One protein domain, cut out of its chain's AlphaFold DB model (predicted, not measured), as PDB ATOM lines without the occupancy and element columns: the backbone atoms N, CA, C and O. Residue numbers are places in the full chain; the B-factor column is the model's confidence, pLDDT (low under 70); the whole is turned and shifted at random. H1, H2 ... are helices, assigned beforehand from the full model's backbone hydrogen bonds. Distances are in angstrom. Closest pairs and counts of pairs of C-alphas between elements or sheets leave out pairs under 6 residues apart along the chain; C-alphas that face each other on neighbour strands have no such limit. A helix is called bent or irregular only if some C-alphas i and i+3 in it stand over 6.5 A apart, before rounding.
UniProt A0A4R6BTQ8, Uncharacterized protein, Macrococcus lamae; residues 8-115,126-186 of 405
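AT A GLANCE: This is residues 8 to 115 and 126 to 186 of the 405 residues of an uncharacterized protein of Macrococcus lamae (UniProt A0A4R6BTQ8). One very long helix, H7, makes the longest axis; H6 runs back beside part of it, H3 and H4 pack on it at an angle, and H2 packs on H3 and H4. Residues 159 to 186 of H7 stick out as an arm, while H1 lies far from the middle and touches no helix. The printed part has 169 residues with seven named helices, H1 to H7 along the chain, and no named strand: all helix. It is loose, radius of gyration of the C-alphas 21.9 A, and flat, spanning 81 by 50 by 21 A.

HOW THE PARTS SIT: Begin at the hub H7, residues 130 to 186. Its residues 132 to 155 touch H6, residues 91 to 110, at a shallow tilt of 8 degrees, opposite ways; the closest C-alphas, of Ala 95 and Lys 151, are 5.9 A apart. Its residues 146 to 157 touch H4, residues 67 to 76, at a steep tilt of 43 degrees, the same way; the closest C-alphas, of Thr 71 and Ala 153, are 5.1 A apart. Look next at H2, residues 19 to 38, and H3, residues 50 to 56, a helical hairpin whose closest C-alphas, of Asn 21 and Ser 56, are 5.1 A apart. H1, residues 8 to 13, and H5, residues 81 to 84, touch no helix. Every O i to N i+4 pair is within hydrogen-bond range in H1, H2, H3 and H4, against 15 of 16 in H6 and 51 of 53 in H7; H5 is too short for one.

IN THESE COORDINATES: Find C-alpha 130 at (440.234, 495.106, 430.113); from there H7 runs 80.3 A to C-alpha 186 at (452.009, 415.723, 429.012). It is irregular, C-alphas 135 and 138 being 7.9 A apart, with a kink of 65 degrees near residue 137. H6 measures 29.6 A and H2 28.0 A.

THE WHOLE: The C-alphas farthest apart, of Asp 115 and Glu 186, are 85.0 A apart. Residues 116 to 125 are cut out, a gap of 12.1 A between C-alphas 115 and 126. The link from H2 to H3 is long. Look for low pLDDT, under 70, in 25 residues, among them 11 to 20 and 126 to 129.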
ATOM      1  N   LYS A   8     476.123 482.880 426.594       72.25
ATOM      2  CA  LYS A   8     475.308 483.171 427.773       72.25
ATOM      3  C   LYS A   8     474.690 484.569 427.702       72.25
ATOM      4  O   LYS A   8     473.521 484.719 428.031       72.25
ATOM      5  N   ASP A   9     475.433 485.554 427.199       74.25
ATOM      6  CA  ASP A   9     474.917 486.911 426.978       74.25
ATOM      7  C   ASP A   9     473.824 486.916 425.904       74.25
ATOM      8  O   ASP A   9     472.774 487.508 426.120       74.25
ATOM      9  N   ILE A  10     474.010 486.161 424.813       72.06
ATOM     10  CA  ILE A  10     472.995 485.995 423.756       72.06
ATOM     11  C   ILE A  10     471.748 485.292 424.304       72.06
ATOM     12  O   ILE A  10     470.629 485.730 424.057       72.06
ATOM     13  N   LYS A  11     471.916 484.214 425.083       67.19
ATOM     14  CA  LYS A  11     470.784 483.514 425.709       67.19
ATOM     15  C   LYS A  11     470.026 484.405 426.687       67.19
ATOM     16  O   LYS A  11     468.806 484.328 426.742       67.19
ATOM     17  N   LYS A  12     470.723 485.246 427.446       67.50
ATOM     18  CA  LYS A  12     470.100 486.188 428.375       67.50
ATOM     19  C   LYS A  12     469.385 487.323 427.636       67.50
ATOM     20  O   LYS A  12     468.280 487.684 428.013       67.50
ATOM     21  N   GLU A  13     469.983 487.847 426.569       66.44
ATOM     22  CA  GLU A  13     469.399 488.894 425.721       66.44
ATOM     23  C   GLU A  13     468.155 488.402 424.968       66.44
ATOM     24  O   GLU A  13     467.181 489.136 424.831       66.44
ATOM     25  N   TRP A  14     468.151 487.143 424.521       66.94
ATOM     26  CA  TRP A  14     467.019 486.531 423.812       66.94
ATOM     27  C   TRP A  14     466.011 485.848 424.746       66.94
ATOM     28  O   TRP A  14     465.076 485.211 424.265       66.94
ATOM     29  N   ASN A  15     466.190 485.962 426.066       58.59
ATOM     30  CA  ASN A  15     465.354 485.314 427.080       58.59
ATOM     31  C   ASN A  15     465.237 483.780 426.924       58.59
ATOM     32  O   ASN A  15     464.189 483.178 427.139       58.59
ATOM     33  N   ILE A  16     466.348 483.147 426.544       60.22
ATOM     34  CA  ILE A  16     466.538 481.696 426.399       60.22
ATOM     35  C   ILE A  16     467.158 481.081 427.669       60.22
ATOM     36  O   ILE A  16     467.067 479.872 427.873       60.22
ATOM     37  N   ASP A  17     467.789 481.882 428.536       57.62
ATOM     38  CA  ASP A  17     468.345 481.428 429.825       57.62
ATOM     39  C   ASP A  17     467.218 481.339 430.875       57.62
ATOM     40  O   ASP A  17     467.048 482.215 431.720       57.62
ATOM     41  N   VAL A  18     466.375 480.308 430.748       56.47
ATOM     42  CA  VAL A  18     465.093 480.170 431.464       56.47
ATOM     43  C   VAL A  18     465.145 479.121 432.591       56.47
ATOM     44  O   VAL A  18     464.123 478.554 432.964       56.47
ATOM     45  N   ASP A  19     466.312 478.838 433.170       63.88
ATOM     46  CA  ASP A  19     466.437 477.718 434.119       63.88
ATOM     47  C   ASP A  19     465.649 477.942 435.426       63.88
ATOM     48  O   ASP A  19     464.929 477.047 435.869       63.88
ATOM     49  N   THR A  20     465.701 479.131 436.036       66.94
ATOM     50  CA  THR A  20     465.053 479.365 437.345       66.94
ATOM     51  C   THR A  20     463.524 479.414 437.249       66.94
ATOM     52  O   THR A  20     462.833 478.773 438.038       66.94
ATOM     53  N   ASN A  21     462.984 480.124 436.252       73.12
ATOM     54  CA  ASN A  21     461.536 480.274 436.067       73.12
ATOM     55  C   ASN A  21     460.875 478.951 435.657       73.12
ATOM     56  O   ASN A  21     459.832 478.590 436.198       73.12
ATOM     57  N   ILE A  22     461.512 478.183 434.762       76.81
ATOM     58  CA  ILE A  22     461.047 476.838 434.395       76.81
ATOM     59  C   ILE A  22     461.108 475.894 435.594       76.81
ATOM     60  O   ILE A  22     460.174 475.118 435.792       76.81
ATOM     61  N   THR A  23     462.164 475.974 436.409       79.69
ATOM     62  CA  THR A  23     462.281 475.143 437.613       79.69
ATOM     63  C   THR A  23     461.128 475.424 438.575       79.69
ATOM     64  O   THR A  23     460.451 474.481 438.975       79.69
ATOM     65  N   ASN A  24     460.822 476.694 438.854       83.06
ATOM     66  CA  ASN A  24     459.707 477.071 439.729       83.06
ATOM     67  C   ASN A  24     458.353 476.597 439.182       83.06
ATOM     68  O   ASN A  24     457.586 475.967 439.905       83.06
ATOM     69  N   ILE A  25     458.088 476.821 437.891       85.00
ATOM     70  CA  ILE A  25     456.873 476.324 437.224       85.00
ATOM     71  C   ILE A  25     456.771 474.801 437.364       85.00
ATOM     72  O   ILE A  25     455.723 474.271 437.727       85.00
ATOM     73  N   SER A  26     457.865 474.087 437.096       85.19
ATOM     74  CA  SER A  26     457.892 472.627 437.166       85.19
ATOM     75  C   SER A  26     457.667 472.106 438.582       85.19
ATOM     76  O   SER A  26     457.008 471.085 438.744       85.19
ATOM     77  N   GLN A  27     458.174 472.814 439.593       87.75
ATOM     78  CA  GLN A  27     458.001 472.483 441.001       87.75
ATOM     79  C   GLN A  27     456.528 472.619 441.399       87.75
ATOM     80  O   GLN A  27     455.939 471.652 441.869       87.75
ATOM     81  N   VAL A  28     455.908 473.768 441.101       89.12
ATOM     82  CA  VAL A  28     454.491 474.032 441.410       89.12
ATOM     83  C   VAL A  28     453.585 472.984 440.765       89.12
ATOM     84  O   VAL A  28     452.727 472.415 441.433       89.12
ATOM     85  N   ILE A  29     453.791 472.684 439.476       90.25
ATOM     86  CA  ILE A  29     452.979 471.684 438.769       90.25
ATOM     87  C   ILE A  29     453.243 470.267 439.288       90.25
ATOM     88  O   ILE A  29     452.307 469.469 439.356       90.25
ATOM     89  N   ARG A  30     454.488 469.937 439.649       91.12
ATOM     90  CA  ARG A  30     454.839 468.624 440.203       91.12
ATOM     91  C   ARG A  30     454.166 468.395 441.544       91.12
ATOM     92  O   ARG A  30     453.497 467.380 441.687       91.12
ATOM     93  N   ASP A  31     454.319 469.325 442.477       91.44
ATOM     94  CA  ASP A  31     453.790 469.190 443.834       91.44
ATOM     95  C   ASP A  31     452.257 469.064 443.795       91.44
ATOM     96  O   ASP A  31     451.688 468.148 444.384       91.44
ATOM     97  N   SER A  32     451.617 469.899 442.974       91.25
ATOM     98  CA  SER A  32     450.183 469.864 442.668       91.25
ATOM     99  C   SER A  32     449.717 468.523 442.090       91.25
ATOM    100  O   SER A  32     448.767 467.899 442.572       91.25
ATOM    101  N   TYR A  33     450.405 468.023 441.060       91.38
ATOM    102  CA  TYR A  33     450.039 466.751 440.444       91.38
ATOM    103  C   TYR A  33     450.298 465.559 441.378       91.38
ATOM    104  O   TYR A  33     449.515 464.613 441.399       91.38
ATOM    105  N   GLU A  34     451.351 465.599 442.195       90.88
ATOM    106  CA  GLU A  34     451.609 464.578 443.213       90.88
ATOM    107  C   GLU A  34     450.532 464.553 444.303       90.88
ATOM    108  O   GLU A  34     450.136 463.467 444.733       90.88
ATOM    109  N   SER A  35     450.045 465.718 444.743       90.12
ATOM    110  CA  SER A  35     448.898 465.822 445.655       90.12
ATOM    111  C   SER A  35     447.660 465.172 445.044       90.12
ATOM    112  O   SER A  35     447.029 464.327 445.683       90.12
ATOM    113  N   TYR A  36     447.366 465.497 443.783       90.19
ATOM    114  CA  TYR A  36     446.251 464.907 443.046       90.19
ATOM    115  C   TYR A  36     446.370 463.381 442.927       90.19
ATOM    116  O   TYR A  36     445.421 462.657 443.200       90.19
ATOM    117  N   VAL A  37     447.539 462.863 442.554       88.75
ATOM    118  CA  VAL A  37     447.761 461.420 442.363       88.75
ATOM    119  C   VAL A  37     447.586 460.626 443.669       88.75
ATOM    120  O   VAL A  37     447.112 459.482 443.637       88.75
ATOM    121  N   LYS A  38     447.947 461.219 444.817       87.88
ATOM    122  CA  LYS A  38     447.797 460.609 446.148       87.88
ATOM    123  C   LYS A  38     446.332 460.490 446.559       87.88
ATOM    124  O   LYS A  38     445.913 459.395 446.935       87.88
ATOM    125  N   ASP A  39     445.581 461.585 446.467       86.38
ATOM    126  CA  ASP A  39     444.159 461.624 446.822       86.38
ATOM    127  C   ASP A  39     443.330 462.417 445.796       86.38
ATOM    128  O   ASP A  39     443.005 463.591 445.992       86.38
ATOM    129  N   PRO A  40     442.973 461.779 444.675       86.19
ATOM    130  CA  PRO A  40     442.295 462.462 443.584       86.19
ATOM    131  C   PRO A  40     440.817 462.758 443.873       86.19
ATOM    132  O   PRO A  40     440.216 463.548 443.149       86.19
ATOM    133  N   ALA A  41     440.220 462.126 444.891       84.56
ATOM    134  CA  ALA A  41     438.819 462.338 445.253       84.56
ATOM    135  C   ALA A  41     438.630 463.625 446.067       84.56
ATOM    136  O   ALA A  41     437.628 464.321 445.896       84.56
ATOM    137  N   GLU A  42     439.589 463.943 446.940       85.12
ATOM    138  CA  GLU A  42     439.556 465.141 447.788       85.12
ATOM    139  C   GLU A  42     440.319 466.330 447.182       85.12
ATOM    140  O   GLU A  42     440.195 467.465 447.653       85.12
ATOM    141  N   TYR A  43     441.092 466.100 446.117       87.75
ATOM    142  CA  TYR A  43     441.870 467.146 445.469       87.75
ATOM    143  C   TYR A  43     440.985 468.229 444.840       87.75
ATOM    144  O   TYR A  43     440.159 467.977 443.965       87.75
ATOM    145  N   ASN A  44     441.223 469.474 445.245       85.31
ATOM    146  CA  ASN A  44     440.509 470.653 444.760       85.31
ATOM    147  C   ASN A  44     441.442 471.724 444.172       85.31
ATOM    148  O   ASN A  44     440.970 472.814 443.869       85.31
ATOM    149  N   GLY A  45     442.746 471.444 444.046       82.25
ATOM    150  CA  GLY A  45     443.758 472.361 443.505       82.25
ATOM    151  C   GLY A  45     443.994 473.644 444.304       82.25
ATOM    152  O   GLY A  45     444.389 474.653 443.720       82.25
ATOM    153  N   SER A  46     443.714 473.631 445.610       80.56
ATOM    154  CA  SER A  46     443.965 474.759 446.525       80.56
ATOM    155  C   SER A  46     445.440 474.963 446.884       80.56
ATOM    156  O   SER A  46     445.804 476.008 447.416       80.56
ATOM    157  N   ASP A  47     446.289 473.989 446.577       82.75
ATOM    158  CA  ASP A  47     447.738 474.015 446.762       82.75
ATOM    159  C   ASP A  47     448.476 474.846 445.699       82.75
ATOM    160  O   ASP A  47     449.656 475.158 445.862       82.75
ATOM    161  N   ILE A  48     447.784 475.271 444.637       87.38
ATOM    162  CA  ILE A  48     448.378 476.060 443.555       87.38
ATOM    163  C   ILE A  48     448.248 477.557 443.832       87.38
ATOM    164  O   ILE A  48     447.162 478.137 443.791       87.38
ATOM    165  N   ASN A  49     449.391 478.221 443.997       88.31
ATOM    166  CA  ASN A  49     449.459 479.677 444.009       88.31
ATOM    167  C   ASN A  49     449.560 480.231 442.575       88.31
ATOM    168  O   ASN A  49     450.648 480.367 442.011       88.31
ATOM    169  N   PHE A  50     448.417 480.573 441.976       86.62
ATOM    170  CA  PHE A  50     448.367 481.110 440.610       86.62
ATOM    171  C   PHE A  50     449.043 482.478 440.452       86.62
ATOM    172  O   PHE A  50     449.502 482.802 439.354       86.62
ATOM    173  N   GLU A  51     449.163 483.266 441.522       85.12
ATOM    174  CA  GLU A  51     449.883 484.539 441.480       85.12
ATOM    175  C   GLU A  51     451.397 484.308 441.358       85.12
ATOM    176  O   GLU A  51     452.067 484.929 440.530       85.12
ATOM    177  N   GLU A  52     451.934 483.358 442.124       85.44
ATOM    178  CA  GLU A  52     453.333 482.925 442.030       85.44
ATOM    179  C   GLU A  52     453.635 482.240 440.690       85.44
ATOM    180  O   GLU A  52     454.687 482.484 440.086       85.44
ATOM    181  N   LEU A  53     452.684 481.459 440.171       85.31
ATOM    182  CA  LEU A  53     452.780 480.854 438.844       85.31
ATOM    183  C   LEU A  53     452.844 481.925 437.742       85.31
ATOM    184  O   LEU A  53     453.714 481.851 436.876       85.31
ATOM    185  N   GLN A  54     451.984 482.951 437.787       83.69
ATOM    186  CA  GLN A  54     452.011 484.062 436.825       83.69
ATOM    187  C   GLN A  54     453.297 484.889 436.916       83.69
ATOM    188  O   GLN A  54     453.840 485.270 435.879       83.69
ATOM    189  N   ARG A  55     453.817 485.143 438.126       83.19
ATOM    190  CA  ARG A  55     455.122 485.809 438.308       83.19
ATOM    191  C   ARG A  55     456.258 484.984 437.711       83.19
ATOM    192  O   ARG A  55     457.115 485.526 437.026       83.19
ATOM    193  N   SER A  56     456.217 483.665 437.892       81.50
ATOM    194  CA  SER A  56     457.193 482.754 437.287       81.50
ATOM    195  C   SER A  56     457.090 482.704 435.758       81.50
ATOM    196  O   SER A  56     458.051 482.311 435.108       81.50
ATOM    197  N   CYS A  57     455.966 483.139 435.173       80.31
ATOM    198  CA  CYS A  57     455.776 483.276 433.725       80.31
ATOM    199  C   CYS A  57     456.300 484.608 433.153       80.31
ATOM    200  O   CYS A  57     456.219 484.825 431.944       80.31
ATOM    201  N   GLU A  58     456.814 485.523 433.976       78.75
ATOM    202  CA  GLU A  58     457.249 486.840 433.511       78.75
ATOM    203  C   GLU A  58     458.479 486.745 432.593       78.75
ATOM    204  O   GLU A  58     459.479 486.096 432.909       78.75
ATOM    205  N   GLY A  59     458.384 487.369 431.414       73.69
ATOM    206  CA  GLY A  59     459.425 487.348 430.383       73.69
ATOM    207  C   GLY A  59     459.523 486.043 429.578       73.69
ATOM    208  O   GLY A  59     460.255 485.996 428.590       73.69
ATOM    209  N   LEU A  60     458.790 484.986 429.935       76.31
ATOM    210  CA  LEU A  60     458.792 483.740 429.168       76.31
ATOM    211  C   LEU A  60     458.128 483.933 427.804       76.31
ATOM    212  O   LEU A  60     457.030 484.466 427.690       76.31
ATOM    213  N   GLN A  61     458.760 483.424 426.751       73.25
ATOM    214  CA  GLN A  61     458.104 483.351 425.452       73.25
ATOM    215  C   GLN A  61     457.161 482.138 425.418       73.25
ATOM    216  O   GLN A  61     457.591 481.035 425.769       73.25
ATOM    217  N   PRO A  62     455.923 482.258 424.897       73.25
ATOM    218  CA  PRO A  62     454.983 481.134 424.799       73.25
ATOM    219  C   PRO A  62     455.503 479.922 424.008       73.25
ATOM    220  O   PRO A  62     454.912 478.845 424.048       73.25
ATOM    221  N   GLN A  63     456.562 480.089 423.216       73.94
ATOM    222  CA  GLN A  63     457.197 479.035 422.416       73.94
ATOM    223  C   GLN A  63     458.214 478.212 423.221       73.94
ATOM    224  O   GLN A  63     458.494 477.079 422.847       73.94
ATOM    225  N   LEU A  64     458.731 478.760 424.324       71.69
ATOM    226  CA  LEU A  64     459.757 478.151 425.178       71.69
ATOM    227  C   LEU A  64     459.158 477.407 426.382       71.69
ATOM    228  O   LEU A  64     459.867 477.084 427.332       71.69
ATOM    229  N   ILE A  65     457.851 477.128 426.356       76.94
ATOM    230  CA  ILE A  65     457.187 476.378 427.422       76.94
ATOM    231  C   ILE A  65     457.731 474.942 427.430       76.94
ATOM    232  O   ILE A  65     457.737 474.282 426.386       76.94
ATOM    233  N   PRO A  66     458.172 474.427 428.589       73.69
ATOM    234  CA  PRO A  66     458.864 473.149 428.680       73.69
ATOM    235  C   PRO A  66     457.884 471.969 428.607       73.69
ATOM    236  O   PRO A  66     457.601 471.304 429.605       73.69
ATOM    237  N   TYR A  67     457.383 471.677 427.404       82.94
ATOM    238  CA  TYR A  67     456.498 470.537 427.139       82.94
ATOM    239  C   TYR A  67     457.069 469.218 427.674       82.94
ATOM    240  O   TYR A  67     456.347 468.434 428.286       82.94
ATOM    241  N   SER A  68     458.370 468.985 427.483       83.81
ATOM    242  CA  SER A  68     459.042 467.765 427.936       83.81
ATOM    243  C   SER A  68     458.987 467.593 429.452       83.81
ATOM    244  O   SER A  68     458.738 466.487 429.914       83.81
ATOM    245  N   ILE A  69     459.155 468.676 430.218       86.00
ATOM    246  CA  ILE A  69     459.151 468.642 431.688       86.00
ATOM    247  C   ILE A  69     457.737 468.399 432.217       86.00
ATOM    248  O   ILE A  69     457.548 467.569 433.102       86.00
ATOM    249  N   LEU A  70     456.735 469.082 431.654       89.38
ATOM    250  CA  LEU A  70     455.332 468.853 432.016       89.38
ATOM    251  C   LEU A  70     454.920 467.413 431.700       89.38
ATOM    252  O   LEU A  70     454.312 466.746 432.529       89.38
ATOM    253  N   THR A  71     455.316 466.913 430.528       90.06
ATOM    254  CA  THR A  71     455.070 465.522 430.136       90.06
ATOM    255  C   THR A  71     455.752 464.548 431.095       90.06
ATOM    256  O   THR A  71     455.124 463.594 431.537       90.06
ATOM    257  N   GLU A  72     457.008 464.794 431.477       90.75
ATOM    258  CA  GLU A  72     457.737 463.949 432.427       90.75
ATOM    259  C   GLU A  72     457.031 463.867 433.786       90.75
ATOM    260  O   GLU A  72     456.907 462.775 434.332       90.75
ATOM    261  N   ILE A  73     456.520 464.987 434.309       91.19
ATOM    262  CA  ILE A  73     455.760 465.012 435.570       91.19
ATOM    263  C   ILE A  73     454.531 464.099 435.479       91.19
ATOM    264  O   ILE A  73     454.315 463.277 436.368       91.19
ATOM    265  N   ILE A  74     453.763 464.209 434.389       92.50
ATOM    266  CA  ILE A  74     452.564 463.391 434.169       92.50
ATOM    267  C   ILE A  74     452.914 461.906 434.036       92.50
ATOM    268  O   ILE A  74     452.248 461.055 434.615       92.50
ATOM    269  N   PHE A  75     453.972 461.572 433.298       90.56
ATOM    270  CA  PHE A  75     454.364 460.180 433.057       90.56
ATOM    271  C   PHE A  75     455.074 459.518 434.240       90.56
ATOM    272  O   PHE A  75     455.087 458.293 434.325       90.56
ATOM    273  N   ARG A  76     455.706 460.292 435.125       89.50
ATOM    274  CA  ARG A  76     456.453 459.754 436.268       89.50
ATOM    275  C   ARG A  76     455.556 459.418 437.456       89.50
ATOM    276  O   ARG A  76     455.903 458.539 438.243       89.50
ATOM    277  N   ASN A  77     454.445 460.131 437.595       84.69
ATOM    278  CA  ASN A  77     453.553 460.013 438.737       84.69
ATOM    279  C   ASN A  77     452.277 459.283 438.309       84.69
ATOM    280  O   ASN A  77     451.441 459.836 437.602       84.69
ATOM    281  N   ASP A  78     452.144 458.031 438.740       82.25
ATOM    282  CA  ASP A  78     451.000 457.178 438.416       82.25
ATOM    283  C   ASP A  78     450.021 457.093 439.582       82.25
ATOM    284  O   ASP A  78     450.418 456.920 440.739       82.25
ATOM    285  N   MET A  79     448.724 457.164 439.267       81.56
ATOM    286  CA  MET A  79     447.674 456.873 440.239       81.56
ATOM    287  C   MET A  79     447.800 455.459 440.797       81.56
ATOM    288  O   MET A  79     448.084 454.495 440.084       81.56
ATOM    289  N   SER A  80     447.529 455.336 442.097       78.69
ATOM    290  CA  SER A  80     447.484 454.032 442.746       78.69
ATOM    291  C   SER A  80     446.407 453.139 442.117       78.69
ATOM    292  O   SER A  80     445.353 453.602 441.676       78.69
ATOM    293  N   GLU A  81     446.639 451.828 442.137       72.12
ATOM    294  CA  GLU A  81     445.721 450.834 441.565       72.12
ATOM    295  C   GLU A  81     444.311 450.883 442.189       72.12
ATOM    296  O   GLU A  81     443.321 450.534 441.546       72.12
ATOM    297  N   ASN A  82     444.202 451.345 443.438       69.19
ATOM    298  CA  ASN A  82     442.921 451.533 444.119       69.19
ATOM    299  C   ASN A  82     442.144 452.728 443.555       69.19
ATOM    300  O   ASN A  82     440.935 452.618 443.357       69.19
ATOM    301  N   ASN A  83     442.835 453.823 443.235       69.44
ATOM    302  CA  ASN A  83     442.222 455.026 442.670       69.44
ATOM    303  C   ASN A  83     441.765 454.782 441.224       69.44
ATOM    304  O   ASN A  83     440.670 455.192 440.851       69.44
ATOM    305  N   LEU A  84     442.526 454.000 440.449       68.25
ATOM    306  CA  LEU A  84     442.171 453.605 439.076       68.25
ATOM    307  C   LEU A  84     440.882 452.764 438.975       68.25
ATOM    308  O   LEU A  84     440.268 452.695 437.911       68.25
ATOM    309  N   LYS A  85     440.453 452.102 440.059       64.88
ATOM    310  CA  LYS A  85     439.206 451.307 440.085       64.88
ATOM    311  C   LYS A  85     437.954 452.171 440.243       64.88
ATOM    312  O   LYS A  85     436.851 451.698 439.950       64.88
ATOM    313  N   ILE A  86     438.102 453.414 440.695       71.00
ATOM    314  CA  ILE A  86     436.998 454.360 440.828       71.00
ATOM    315  C   ILE A  86     436.726 454.931 439.435       71.00
ATOM    316  O   ILE A  86     437.445 455.802 438.963       71.00
ATOM    317  N   LYS A  87     435.684 454.428 438.756       61.53
ATOM    318  CA  LYS A  87     435.373 454.751 437.345       61.53
ATOM    319  C   LYS A  87     435.271 456.247 437.021       61.53
ATOM    320  O   LYS A  87     435.398 456.614 435.857       61.53
ATOM    321  N   GLU A  88     434.977 457.078 438.014       67.62
ATOM    322  CA  GLU A  88     434.778 458.522 437.850       67.62
ATOM    323  C   GLU A  88     436.089 459.317 437.915       67.62
ATOM    324  O   GLU A  88     436.155 460.419 437.375       67.62
ATOM    325  N   ILE A  89     437.143 458.756 438.513       74.94
ATOM    326  CA  ILE A  89     438.411 459.450 438.729       74.94
ATOM    327  C   ILE A  89     439.372 459.129 437.585       74.94
ATOM    328  O   ILE A  89     439.789 457.985 437.403       74.94
ATOM    329  N   ARG A  90     439.743 460.153 436.812       79.12
ATOM    330  CA  ARG A  90     440.708 460.053 435.707       79.12
ATOM    331  C   ARG A  90     441.709 461.183 435.782       79.12
ATOM    332  O   ARG A  90     441.345 462.282 436.171       79.12
ATOM    333  N   GLU A  91     442.929 460.961 435.303       81.12
ATOM    334  CA  GLU A  91     443.960 462.007 435.292       81.12
ATOM    335  C   GLU A  91     443.522 463.258 434.512       81.12
ATOM    336  O   GLU A  91     443.954 464.359 434.840       81.12
ATOM    337  N   THR A  92     442.596 463.143 433.548       81.62
ATOM    338  CA  THR A  92     441.981 464.300 432.869       81.62
ATOM    339  C   THR A  92     441.292 465.268 433.833       81.62
ATOM    340  O   THR A  92     441.297 466.474 433.588       81.62
ATOM    341  N   THR A  93     440.762 464.764 434.953       85.44
ATOM    342  CA  THR A  93     440.127 465.554 436.013       85.44
ATOM    343  C   THR A  93     441.111 466.545 436.637       85.44
ATOM    344  O   THR A  93     440.725 467.667 436.941       85.44
ATOM    345  N   TYR A  94     442.401 466.200 436.746       90.31
ATOM    346  CA  TYR A  94     443.423 467.141 437.217       90.31
ATOM    347  C   TYR A  94     443.504 468.385 436.330       90.31
ATOM    348  O   TYR A  94     443.491 469.513 436.820       90.31
ATOM    349  N   ALA A  95     443.560 468.188 435.012       89.94
ATOM    350  CA  ALA A  95     443.670 469.295 434.070       89.94
ATOM    351  C   ALA A  95     442.393 470.152 434.016       89.94
ATOM    352  O   ALA A  95     442.472 471.358 433.777       89.94
ATOM    353  N   GLU A  96     441.226 469.543 434.241       90.12
ATOM    354  CA  GLU A  96     439.940 470.238 434.367       90.12
ATOM    355  C   GLU A  96     439.881 471.090 435.645       90.12
ATOM    356  O   GLU A  96     439.533 472.269 435.569       90.12
ATOM    357  N   ILE A  97     440.299 470.537 436.792       89.56
ATOM    358  CA  ILE A  97     440.391 471.260 438.074       89.56
ATOM    359  C   ILE A  97     441.372 472.429 437.955       89.56
ATOM    360  O   ILE A  97     441.044 473.555 438.325       89.56
ATOM    361  N   LEU A  98     442.554 472.184 437.381       90.19
ATOM    362  CA  LEU A  98     443.579 473.204 437.166       90.19
ATOM    363  C   LEU A  98     443.048 474.371 436.325       90.19
ATOM    364  O   LEU A  98     443.246 475.531 436.683       90.19
ATOM    365  N   GLN A  99     442.354 474.068 435.223       90.94
ATOM    366  CA  GLN A  99     441.758 475.093 434.371       90.94
ATOM    367  C   GLN A  99     440.660 475.874 435.098       90.94
ATOM    368  O   GLN A  99     440.673 477.103 435.067       90.94
ATOM    369  N   SER A 100     439.734 475.177 435.759       89.62
ATOM    370  CA  SER A 100     438.608 475.808 436.452       89.62
ATOM    371  C   SER A 100     439.080 476.744 437.567       89.62
ATOM    372  O   SER A 100     438.606 477.877 437.677       89.62
ATOM    373  N   ASN A 101     440.072 476.317 438.349       89.38
ATOM    374  CA  ASN A 101     440.645 477.139 439.410       89.38
ATOM    375  C   ASN A 101     441.398 478.350 438.865       89.38
ATOM    376  O   ASN A 101     441.319 479.432 439.448       89.38
ATOM    377  N   TYR A 102     442.099 478.194 437.741       88.81
ATOM    378  CA  TYR A 102     442.776 479.318 437.116       88.81
ATOM    379  C   TYR A 102     441.782 480.356 436.585       88.81
ATOM    380  O   TYR A 102     441.952 481.550 436.822       88.81
ATOM    381  N   GLU A 103     440.703 479.917 435.934       86.69
ATOM    382  CA  GLU A 103     439.619 480.799 435.485       86.69
ATOM    383  C   GLU A 103     438.964 481.539 436.659       86.69
ATOM    384  O   GLU A 103     438.699 482.739 436.565       86.69
ATOM    385  N   LYS A 104     438.766 480.856 437.792       87.38
ATOM    386  CA  LYS A 104     438.285 481.482 439.028       87.38
ATOM    387  C   LYS A 104     439.254 482.550 439.541       87.38
ATOM    388  O   LYS A 104     438.821 483.660 439.821       87.38
ATOM    389  N   PHE A 105     440.552 482.253 439.586       87.06
ATOM    390  CA  PHE A 105     441.583 483.220 439.969       87.06
ATOM    391  C   PHE A 105     441.601 484.455 439.055       87.06
ATOM    392  O   PHE A 105     441.715 485.576 439.544       87.06
ATOM    393  N   LEU A 106     441.458 484.276 437.736       84.25
ATOM    394  CA  LEU A 106     441.371 485.399 436.796       84.25
ATOM    395  C   LEU A 106     440.137 486.264 437.071       84.25
ATOM    396  O   LEU A 106     440.248 487.489 437.091       84.25
ATOM    397  N   ASN A 107     438.982 485.641 437.320       82.62
ATOM    398  CA  ASN A 107     437.779 486.377 437.694       82.62
ATOM    399  C   ASN A 107     438.008 487.148 438.997       82.62
ATOM    400  O   ASN A 107     437.772 488.349 439.021       82.62
ATOM    401  N   ASP A 108     438.533 486.520 440.046       83.88
ATOM    402  CA  ASP A 108     438.756 487.183 441.336       83.88
ATOM    403  C   ASP A 108     439.766 488.345 441.229       83.88
ATOM    404  O   ASP A 108     439.585 489.385 441.861       83.88
ATOM    405  N   LYS A 109     440.807 488.201 440.397       82.12
ATOM    406  CA  LYS A 109     441.868 489.208 440.219       82.12
ATOM    407  C   LYS A 109     441.436 490.416 439.383       82.12
ATOM    408  O   LYS A 109     441.898 491.521 439.652       82.12
ATOM    409  N   TYR A 110     440.602 490.214 438.360       80.31
ATOM    410  CA  TYR A 110     440.272 491.254 437.373       80.31
ATOM    411  C   TYR A 110     438.788 491.645 437.332       80.31
ATOM    412  O   TYR A 110     438.389 492.426 436.462       80.31
ATOM    413  N   SER A 111     437.954 491.109 438.227       75.25
ATOM    414  CA  SER A 111     436.558 491.539 438.341       75.25
ATOM    415  C   SER A 111     436.489 493.002 438.754       75.25
ATOM    416  O   SER A 111     437.077 493.410 439.755       75.25
ATOM    417  N   LEU A 112     435.706 493.791 438.018       56.22
ATOM    418  CA  LEU A 112     435.290 495.104 438.487       56.22
ATOM    419  C   LEU A 112     434.350 494.893 439.678       56.22
ATOM    420  O   LEU A 112     433.374 494.152 439.561       56.22
ATOM    421  N   ASN A 113     434.633 495.533 440.816       52.50
ATOM    422  CA  ASN A 113     433.745 495.535 441.981       52.50
ATOM    423  C   ASN A 113     432.331 495.976 441.561       52.50
ATOM    424  O   ASN A 113     432.050 497.170 441.471       52.50
ATOM    425  N   SER A 114     431.421 495.027 441.328       43.66
ATOM    426  CA  SER A 114     429.994 495.301 441.395       43.66
ATOM    427  C   SER A 114     429.526 494.935 442.792       43.66
ATOM    428  O   SER A 114     429.359 493.758 443.122       43.66
ATOM    429  N   ASP A 115     429.289 495.959 443.604       45.03
ATOM    430  CA  ASP A 115     428.421 495.889 444.771       45.03
ATOM    431  C   ASP A 115     427.001 495.469 444.337       45.03
ATOM    432  O   ASP A 115     426.073 496.270 444.291       45.03
ATOM    433  N   ASN A 126     430.623 488.698 433.984       52.25
ATOM    434  CA  ASN A 126     431.312 489.645 434.852       52.25
ATOM    435  C   ASN A 126     432.107 490.618 433.975       52.25
ATOM    436  O   ASN A 126     432.861 490.214 433.087       52.25
ATOM    437  N   PHE A 127     431.910 491.917 434.193       53.91
ATOM    438  CA  PHE A 127     432.688 492.937 433.506       53.91
ATOM    439  C   PHE A 127     434.111 492.915 434.074       53.91
ATOM    440  O   PHE A 127     434.328 493.187 435.254       53.91
ATOM    441  N   ILE A 128     435.068 492.550 433.226       64.19
ATOM    442  CA  ILE A 128     436.484 492.438 433.572       64.19
ATOM    443  C   ILE A 128     437.203 493.730 433.174       64.19
ATOM    444  O   ILE A 128     436.936 494.300 432.109       64.19
ATOM    445  N   GLU A 129     438.136 494.188 434.007       66.75
ATOM    446  CA  GLU A 129     438.941 495.376 433.733       66.75
ATOM    447  C   GLU A 129     439.938 495.104 432.591       66.75
ATOM    448  O   GLU A 129     441.046 494.595 432.780       66.75
ATOM    449  N   LYS A 130     439.512 495.416 431.360       70.94
ATOM    450  CA  LYS A 130     440.234 495.106 430.113       70.94
ATOM    451  C   LYS A 130     441.682 495.611 430.104       70.94
ATOM    452  O   LYS A 130     442.543 494.981 429.502       70.94
ATOM    453  N   GLU A 131     441.943 496.738 430.758       67.38
ATOM    454  CA  GLU A 131     443.258 497.380 430.783       67.38
ATOM    455  C   GLU A 131     444.268 496.602 431.647       67.38
ATOM    456  O   GLU A 131     445.418 496.449 431.241       67.38
ATOM    457  N   LEU A 132     443.828 496.015 432.768       70.31
ATOM    458  CA  LEU A 132     444.658 495.144 433.613       70.31
ATOM    459  C   LEU A 132     444.903 493.774 432.968       70.31
ATOM    460  O   LEU A 132     446.002 493.228 433.054       70.31
ATOM    461  N   VAL A 133     443.904 493.229 432.271       74.56
ATOM    462  CA  VAL A 133     444.063 491.967 431.530       74.56
ATOM    463  C   VAL A 133     445.054 492.115 430.382       74.56
ATOM    464  O   VAL A 133     445.842 491.203 430.139       74.56
ATOM    465  N   GLU A 134     445.053 493.254 429.683       77.38
ATOM    466  CA  GLU A 134     445.994 493.480 428.583       77.38
ATOM    467  C   GLU A 134     447.448 493.580 429.088       77.38
ATOM    468  O   GLU A 134     448.358 493.161 428.374       77.38
ATOM    469  N   GLN A 135     447.672 494.038 430.330       77.56
ATOM    470  CA  GLN A 135     449.002 494.065 430.964       77.56
ATOM    471  C   GLN A 135     449.545 492.659 431.268       77.56
ATOM    472  O   GLN A 135     450.727 492.398 431.051       77.56
ATOM    473  N   ASP A 136     448.692 491.740 431.726       81.75
ATOM    474  CA  ASP A 136     449.088 490.370 432.088       81.75
ATOM    475  C   ASP A 136     448.797 489.333 430.981       81.75
ATOM    476  O   ASP A 136     448.984 488.127 431.171       81.75
ATOM    477  N   LYS A 137     448.388 489.785 429.790       83.38
ATOM    478  CA  LYS A 137     447.984 488.950 428.648       83.38
ATOM    479  C   LYS A 137     448.983 487.852 428.300       83.38
ATOM    480  O   LYS A 137     448.584 486.706 428.102       83.38
ATOM    481  N   GLU A 138     450.272 488.178 428.222       82.25
ATOM    482  CA  GLU A 138     451.309 487.196 427.884       82.25
ATOM    483  C   GLU A 138     451.405 486.093 428.942       82.25
ATOM    484  O   GLU A 138     451.395 484.910 428.597       82.25
ATOM    485  N   LYS A 139     451.384 486.459 430.231       84.00
ATOM    486  CA  LYS A 139     451.393 485.513 431.360       84.00
ATOM    487  C   LYS A 139     450.160 484.610 431.315       84.00
ATOM    488  O   LYS A 139     450.271 483.400 431.501       84.00
ATOM    489  N   ILE A 140     448.994 485.182 431.004       85.00
ATOM    490  CA  ILE A 140     447.736 484.437 430.896       85.00
ATOM    491  C   ILE A 140     447.800 483.396 429.775       85.00
ATOM    492  O   ILE A 140     447.456 482.234 430.001       85.00
ATOM    493  N   ILE A 141     448.290 483.787 428.596       86.31
ATOM    494  CA  ILE A 141     448.461 482.886 427.447       86.31
ATOM    495  C   ILE A 141     449.411 481.733 427.789       86.31
ATOM    496  O   ILE A 141     449.140 480.588 427.426       86.31
ATOM    497  N   ILE A 142     450.506 482.015 428.500       86.69
ATOM    498  CA  ILE A 142     451.484 480.995 428.897       86.69
ATOM    499  C   ILE A 142     450.836 479.951 429.811       86.69
ATOM    500  O   ILE A 142     450.989 478.758 429.557       86.69
ATOM    501  N   VAL A 143     450.053 480.367 430.814       87.06
ATOM    502  CA  VAL A 143     449.364 479.429 431.718       87.06
ATOM    503  C   VAL A 143     448.350 478.555 430.980       87.06
ATOM    504  O   VAL A 143     448.369 477.336 431.151       87.06
ATOM    505  N   TYR A 144     447.528 479.126 430.095       89.06
ATOM    506  CA  TYR A 144     446.603 478.323 429.283       89.06
ATOM    507  C   TYR A 144     447.328 477.304 428.405       89.06
ATOM    508  O   TYR A 144     446.897 476.155 428.296       89.06
ATOM    509  N   LYS A 145     448.464 477.691 427.825       89.62
ATOM    510  CA  LYS A 145     449.264 476.792 426.997       89.62
ATOM    511  C   LYS A 145     449.945 475.687 427.815       89.62
ATOM    512  O   LYS A 145     450.063 474.560 427.342       89.62
ATOM    513  N   MET A 146     450.333 475.959 429.062       89.69
ATOM    514  CA  MET A 146     450.795 474.919 429.994       89.69
ATOM    515  C   MET A 146     449.687 473.911 430.317       89.69
ATOM    516  O   MET A 146     449.931 472.707 430.265       89.69
ATOM    517  N   ILE A 147     448.468 474.386 430.590       90.88
ATOM    518  CA  ILE A 147     447.299 473.523 430.822       90.88
ATOM    519  C   ILE A 147     447.032 472.641 429.594       90.88
ATOM    520  O   ILE A 147     446.795 471.443 429.733       90.88
ATOM    521  N   GLU A 148     447.111 473.202 428.385       91.25
ATOM    522  CA  GLU A 148     446.964 472.444 427.139       91.25
ATOM    523  C   GLU A 148     448.032 471.347 427.001       91.25
ATOM    524  O   GLU A 148     447.715 470.202 426.677       91.25
ATOM    525  N   HIS A 149     449.293 471.660 427.312       91.19
ATOM    526  CA  HIS A 149     450.376 470.679 427.317       91.19
ATOM    527  C   HIS A 149     450.166 469.558 428.343       91.19
ATOM    528  O   HIS A 149     450.413 468.397 428.020       91.19
ATOM    529  N   ILE A 150     449.651 469.878 429.533       91.69
ATOM    530  CA  ILE A 150     449.276 468.887 430.551       91.69
ATOM    531  C   ILE A 150     448.155 467.977 430.034       91.69
ATOM    532  O   ILE A 150     448.279 466.754 430.108       91.69
ATOM    533  N   LYS A 151     447.092 468.541 429.442       92.44
ATOM    534  CA  LYS A 151     445.995 467.759 428.840       92.44
ATOM    535  C   LYS A 151     446.497 466.810 427.758       92.44
ATOM    536  O   LYS A 151     446.087 465.651 427.708       92.44
ATOM    537  N   LEU A 152     447.388 467.296 426.897       93.19
ATOM    538  CA  LEU A 152     447.966 466.491 425.832       93.19
ATOM    539  C   LEU A 152     448.820 465.346 426.395       93.19
ATOM    540  O   LEU A 152     448.685 464.215 425.931       93.19
ATOM    541  N   ALA A 153     449.654 465.616 427.402       92.56
ATOM    542  CA  ALA A 153     450.466 464.598 428.063       92.56
ATOM    543  C   ALA A 153     449.599 463.507 428.714       92.56
ATOM    544  O   ALA A 153     449.874 462.320 428.527       92.56
ATOM    545  N   ILE A 154     448.515 463.891 429.394       91.88
ATOM    546  CA  ILE A 154     447.546 462.950 429.972       91.88
ATOM    547  C   ILE A 154     446.918 462.082 428.875       91.88
ATOM    548  O   ILE A 154     446.942 460.859 428.967       91.88
ATOM    549  N   SER A 155     446.431 462.688 427.789       90.88
ATOM    550  CA  SER A 155     445.830 461.940 426.676       90.88
ATOM    551  C   SER A 155     446.815 460.952 426.031       90.88
ATOM    552  O   SER A 155     446.448 459.827 425.687       90.88
ATOM    553  N   GLN A 156     448.087 461.341 425.898       92.06
ATOM    554  CA  GLN A 156     449.144 460.458 425.400       92.06
ATOM    555  C   GLN A 156     449.400 459.277 426.342       92.06
ATOM    556  O   GLN A 156     449.551 458.147 425.871       92.06
ATOM    557  N   LYS A 157     449.435 459.532 427.653       90.75
ATOM    558  CA  LYS A 157     449.608 458.511 428.691       90.75
ATOM    559  C   LYS A 157     448.447 457.511 428.684       90.75
ATOM    560  O   LYS A 157     448.681 456.306 428.588       90.75
ATOM    561  N   GLU A 158     447.208 457.995 428.662       87.56
ATOM    562  CA  GLU A 158     446.004 457.154 428.580       87.56
ATOM    563  C   GLU A 158     446.002 456.268 427.325       87.56
ATOM    564  O   GLU A 158     445.813 455.052 427.415       87.56
ATOM    565  N   GLY A 159     446.301 456.841 426.153       88.69
ATOM    566  CA  GLY A 159     446.375 456.080 424.903       88.69
ATOM    567  C   GLY A 159     447.490 455.025 424.893       88.69
ATOM    568  O   GLY A 159     447.365 453.986 424.234       88.69
ATOM    569  N   LEU A 160     448.586 455.254 425.623       90.31
ATOM    570  CA  LEU A 160     449.648 454.263 425.793       90.31
ATOM    571  C   LEU A 160     449.188 453.102 426.685       90.31
ATOM    572  O   LEU A 160     449.408 451.944 426.319       90.31
ATOM    573  N   TYR A 161     448.518 453.385 427.805       87.50
ATOM    574  CA  TYR A 161     447.987 452.340 428.682       87.50
ATOM    575  C   TYR A 161     446.893 451.511 428.025       87.50
ATOM    576  O   TYR A 161     446.874 450.296 428.208       87.50
ATOM    577  N   GLU A 162     446.024 452.112 427.214       85.88
ATOM    578  CA  GLU A 162     445.017 451.359 426.464       85.88
ATOM    579  C   GLU A 162     445.683 450.334 425.532       85.88
ATOM    580  O   GLU A 162     445.346 449.145 425.546       85.88
ATOM    581  N   LYS A 163     446.710 450.758 424.783       90.38
ATOM    582  CA  LYS A 163     447.492 449.856 423.925       90.38
ATOM    583  C   LYS A 163     448.182 448.752 424.725       90.38
ATOM    584  O   LYS A 163     448.179 447.601 424.285       90.38
ATOM    585  N   GLN A 164     448.760 449.082 425.881       90.75
ATOM    586  CA  GLN A 164     449.386 448.092 426.762       90.75
ATOM    587  C   GLN A 164     448.362 447.098 427.318       90.75
ATOM    588  O   GLN A 164     448.612 445.897 427.283       90.75
ATOM    589  N   SER A 165     447.192 447.565 427.753       89.12
ATOM    590  CA  SER A 165     446.101 446.727 428.262       89.12
ATOM    591  C   SER A 165     445.624 445.722 427.210       89.12
ATOM    592  O   SER A 165     445.535 444.521 427.478       89.12
ATOM    593  N   ILE A 166     445.433 446.176 425.965       92.06
ATOM    594  CA  ILE A 166     445.088 445.299 424.838       92.06
ATOM    595  C   ILE A 166     446.199 444.265 424.589       92.06
ATOM    596  O   ILE A 166     445.906 443.087 424.374       92.06
ATOM    597  N   ALA A 167     447.470 444.677 424.622       93.75
ATOM    598  CA  ALA A 167     448.601 443.771 424.426       93.75
ATOM    599  C   ALA A 167     448.704 442.715 425.541       93.75
ATOM    600  O   ALA A 167     448.871 441.532 425.246       93.75
ATOM    601  N   ILE A 168     448.529 443.114 426.804       94.50
ATOM    602  CA  ILE A 168     448.515 442.213 427.966       94.50
ATOM    603  C   ILE A 168     447.350 441.226 427.866       94.50
ATOM    604  O   ILE A 168     447.537 440.030 428.084       94.50
ATOM    605  N   SER A 169     446.159 441.687 427.475       94.12
ATOM    606  CA  SER A 169     445.007 440.803 427.281       94.12
ATOM    607  C   SER A 169     445.261 439.749 426.200       94.12
ATOM    608  O   SER A 169     444.841 438.603 426.365       94.12
ATOM    609  N   ARG A 170     445.948 440.109 425.107       94.69
ATOM    610  CA  ARG A 170     446.343 439.153 424.057       94.69
ATOM    611  C   ARG A 170     447.375 438.153 424.571       94.69
ATOM    612  O   ARG A 170     447.164 436.955 424.422       94.69
ATOM    613  N   LEU A 171     448.417 438.625 425.257       95.69
ATOM    614  CA  LEU A 171     449.439 437.761 425.861       95.69
ATOM    615  C   LEU A 171     448.836 436.755 426.849       95.69
ATOM    616  O   LEU A 171     449.195 435.582 426.825       95.69
ATOM    617  N   ASN A 172     447.886 437.181 427.683       95.00
ATOM    618  CA  ASN A 172     447.197 436.285 428.613       95.00
ATOM    619  C   ASN A 172     446.379 435.207 427.885       95.00
ATOM    620  O   ASN A 172     446.372 434.054 428.314       95.00
ATOM    621  N   SER A 173     445.728 435.559 426.770       94.75
ATOM    622  CA  SER A 173     445.025 434.590 425.922       94.75
ATOM    623  C   SER A 173     445.990 433.570 425.305       94.75
ATOM    624  O   SER A 173     445.718 432.370 425.336       94.75
ATOM    625  N   ASP A 174     447.137 434.028 424.798       95.44
ATOM    626  CA  ASP A 174     448.162 433.156 424.211       95.44
ATOM    627  C   ASP A 174     448.774 432.212 425.261       95.44
ATOM    628  O   ASP A 174     449.037 431.038 424.985       95.44
ATOM    629  N   ILE A 175     448.970 432.698 426.494       96.12
ATOM    630  CA  ILE A 175     449.440 431.886 427.625       96.12
ATOM    631  C   ILE A 175     448.426 430.787 427.967       96.12
ATOM    632  O   ILE A 175     448.832 429.631 428.112       96.12
ATOM    633  N   ASP A 176     447.129 431.099 428.059       95.25
ATOM    634  CA  ASP A 176     446.088 430.097 428.345       95.25
ATOM    635  C   ASP A 176     446.013 429.021 427.244       95.25
ATOM    636  O   ASP A 176     445.932 427.818 427.527       95.25
ATOM    637  N   GLU A 177     446.121 429.421 425.973       95.94
ATOM    638  CA  GLU A 177     446.161 428.473 424.858       95.94
ATOM    639  C   GLU A 177     447.397 427.562 424.930       95.94
ATOM    640  O   GLU A 177     447.297 426.338 424.767       95.94
ATOM    641  N   ASN A 178     448.565 428.129 425.228       94.75
ATOM    642  CA  ASN A 178     449.801 427.364 425.358       94.75
ATOM    643  C   ASN A 178     449.774 426.418 426.564       94.75
ATOM    644  O   ASN A 178     450.198 425.269 426.435       94.75
ATOM    645  N   GLN A 179     449.196 426.819 427.698       95.31
ATOM    646  CA  GLN A 179     448.998 425.928 428.847       95.31
ATOM    647  C   GLN A 179     448.115 424.724 428.492       95.31
ATOM    648  O   GLN A 179     448.418 423.590 428.878       95.31
ATOM    649  N   LYS A 180     447.050 424.928 427.704       94.88
ATOM    650  CA  LYS A 180     446.212 423.829 427.193       94.88
ATOM    651  C   LYS A 180     446.993 422.894 426.268       94.88
ATOM    652  O   LYS A 180     446.807 421.678 426.345       94.88
ATOM    653  N   LYS A 181     447.872 423.426 425.408       94.94
ATOM    654  CA  LYS A 181     448.749 422.615 424.542       94.94
ATOM    655  C   LYS A 181     449.750 421.797 425.360       94.94
ATOM    656  O   LYS A 181     449.874 420.601 425.109       94.94
ATOM    657  N   VAL A 182     450.394 422.393 426.365       96.00
ATOM    658  CA  VAL A 182     451.349 421.700 427.250       96.00
ATOM    659  C   VAL A 182     450.685 420.528 427.973       96.00
ATOM    660  O   VAL A 182     451.199 419.416 427.901       96.00
ATOM    661  N   LYS A 183     449.490 420.718 428.552       94.75
ATOM    662  CA  LYS A 183     448.739 419.616 429.187       94.75
ATOM    663  C   LYS A 183     448.458 418.456 428.222       94.75
ATOM    664  O   LYS A 183     448.641 417.295 428.574       94.75
ATOM    665  N   LYS A 184     448.076 418.752 426.971       94.50
ATOM    666  CA  LYS A 184     447.874 417.719 425.935       94.50
ATOM    667  C   LYS A 184     449.165 416.970 425.582       94.50
ATOM    668  O   LYS A 184     449.110 415.770 425.289       94.50
ATOM    669  N   PHE A 185     450.308 417.654 425.591       93.94
ATOM    670  CA  PHE A 185     451.610 417.015 425.396       93.94
ATOM    671  C   PHE A 185     451.976 416.106 426.574       93.94
ATOM    672  O   PHE A 185     452.375 414.969 426.342       93.94
ATOM    673  N   GLU A 186     451.767 416.545 427.816       94.25
ATOM    674  CA  GLU A 186     452.009 415.723 429.012       94.25
ATOM    675  C   GLU A 186     451.167 414.438 429.015       94.25
ATOM    676  O   GLU A 186     451.686 413.352 429.282       94.25
TER     677      GLU A 186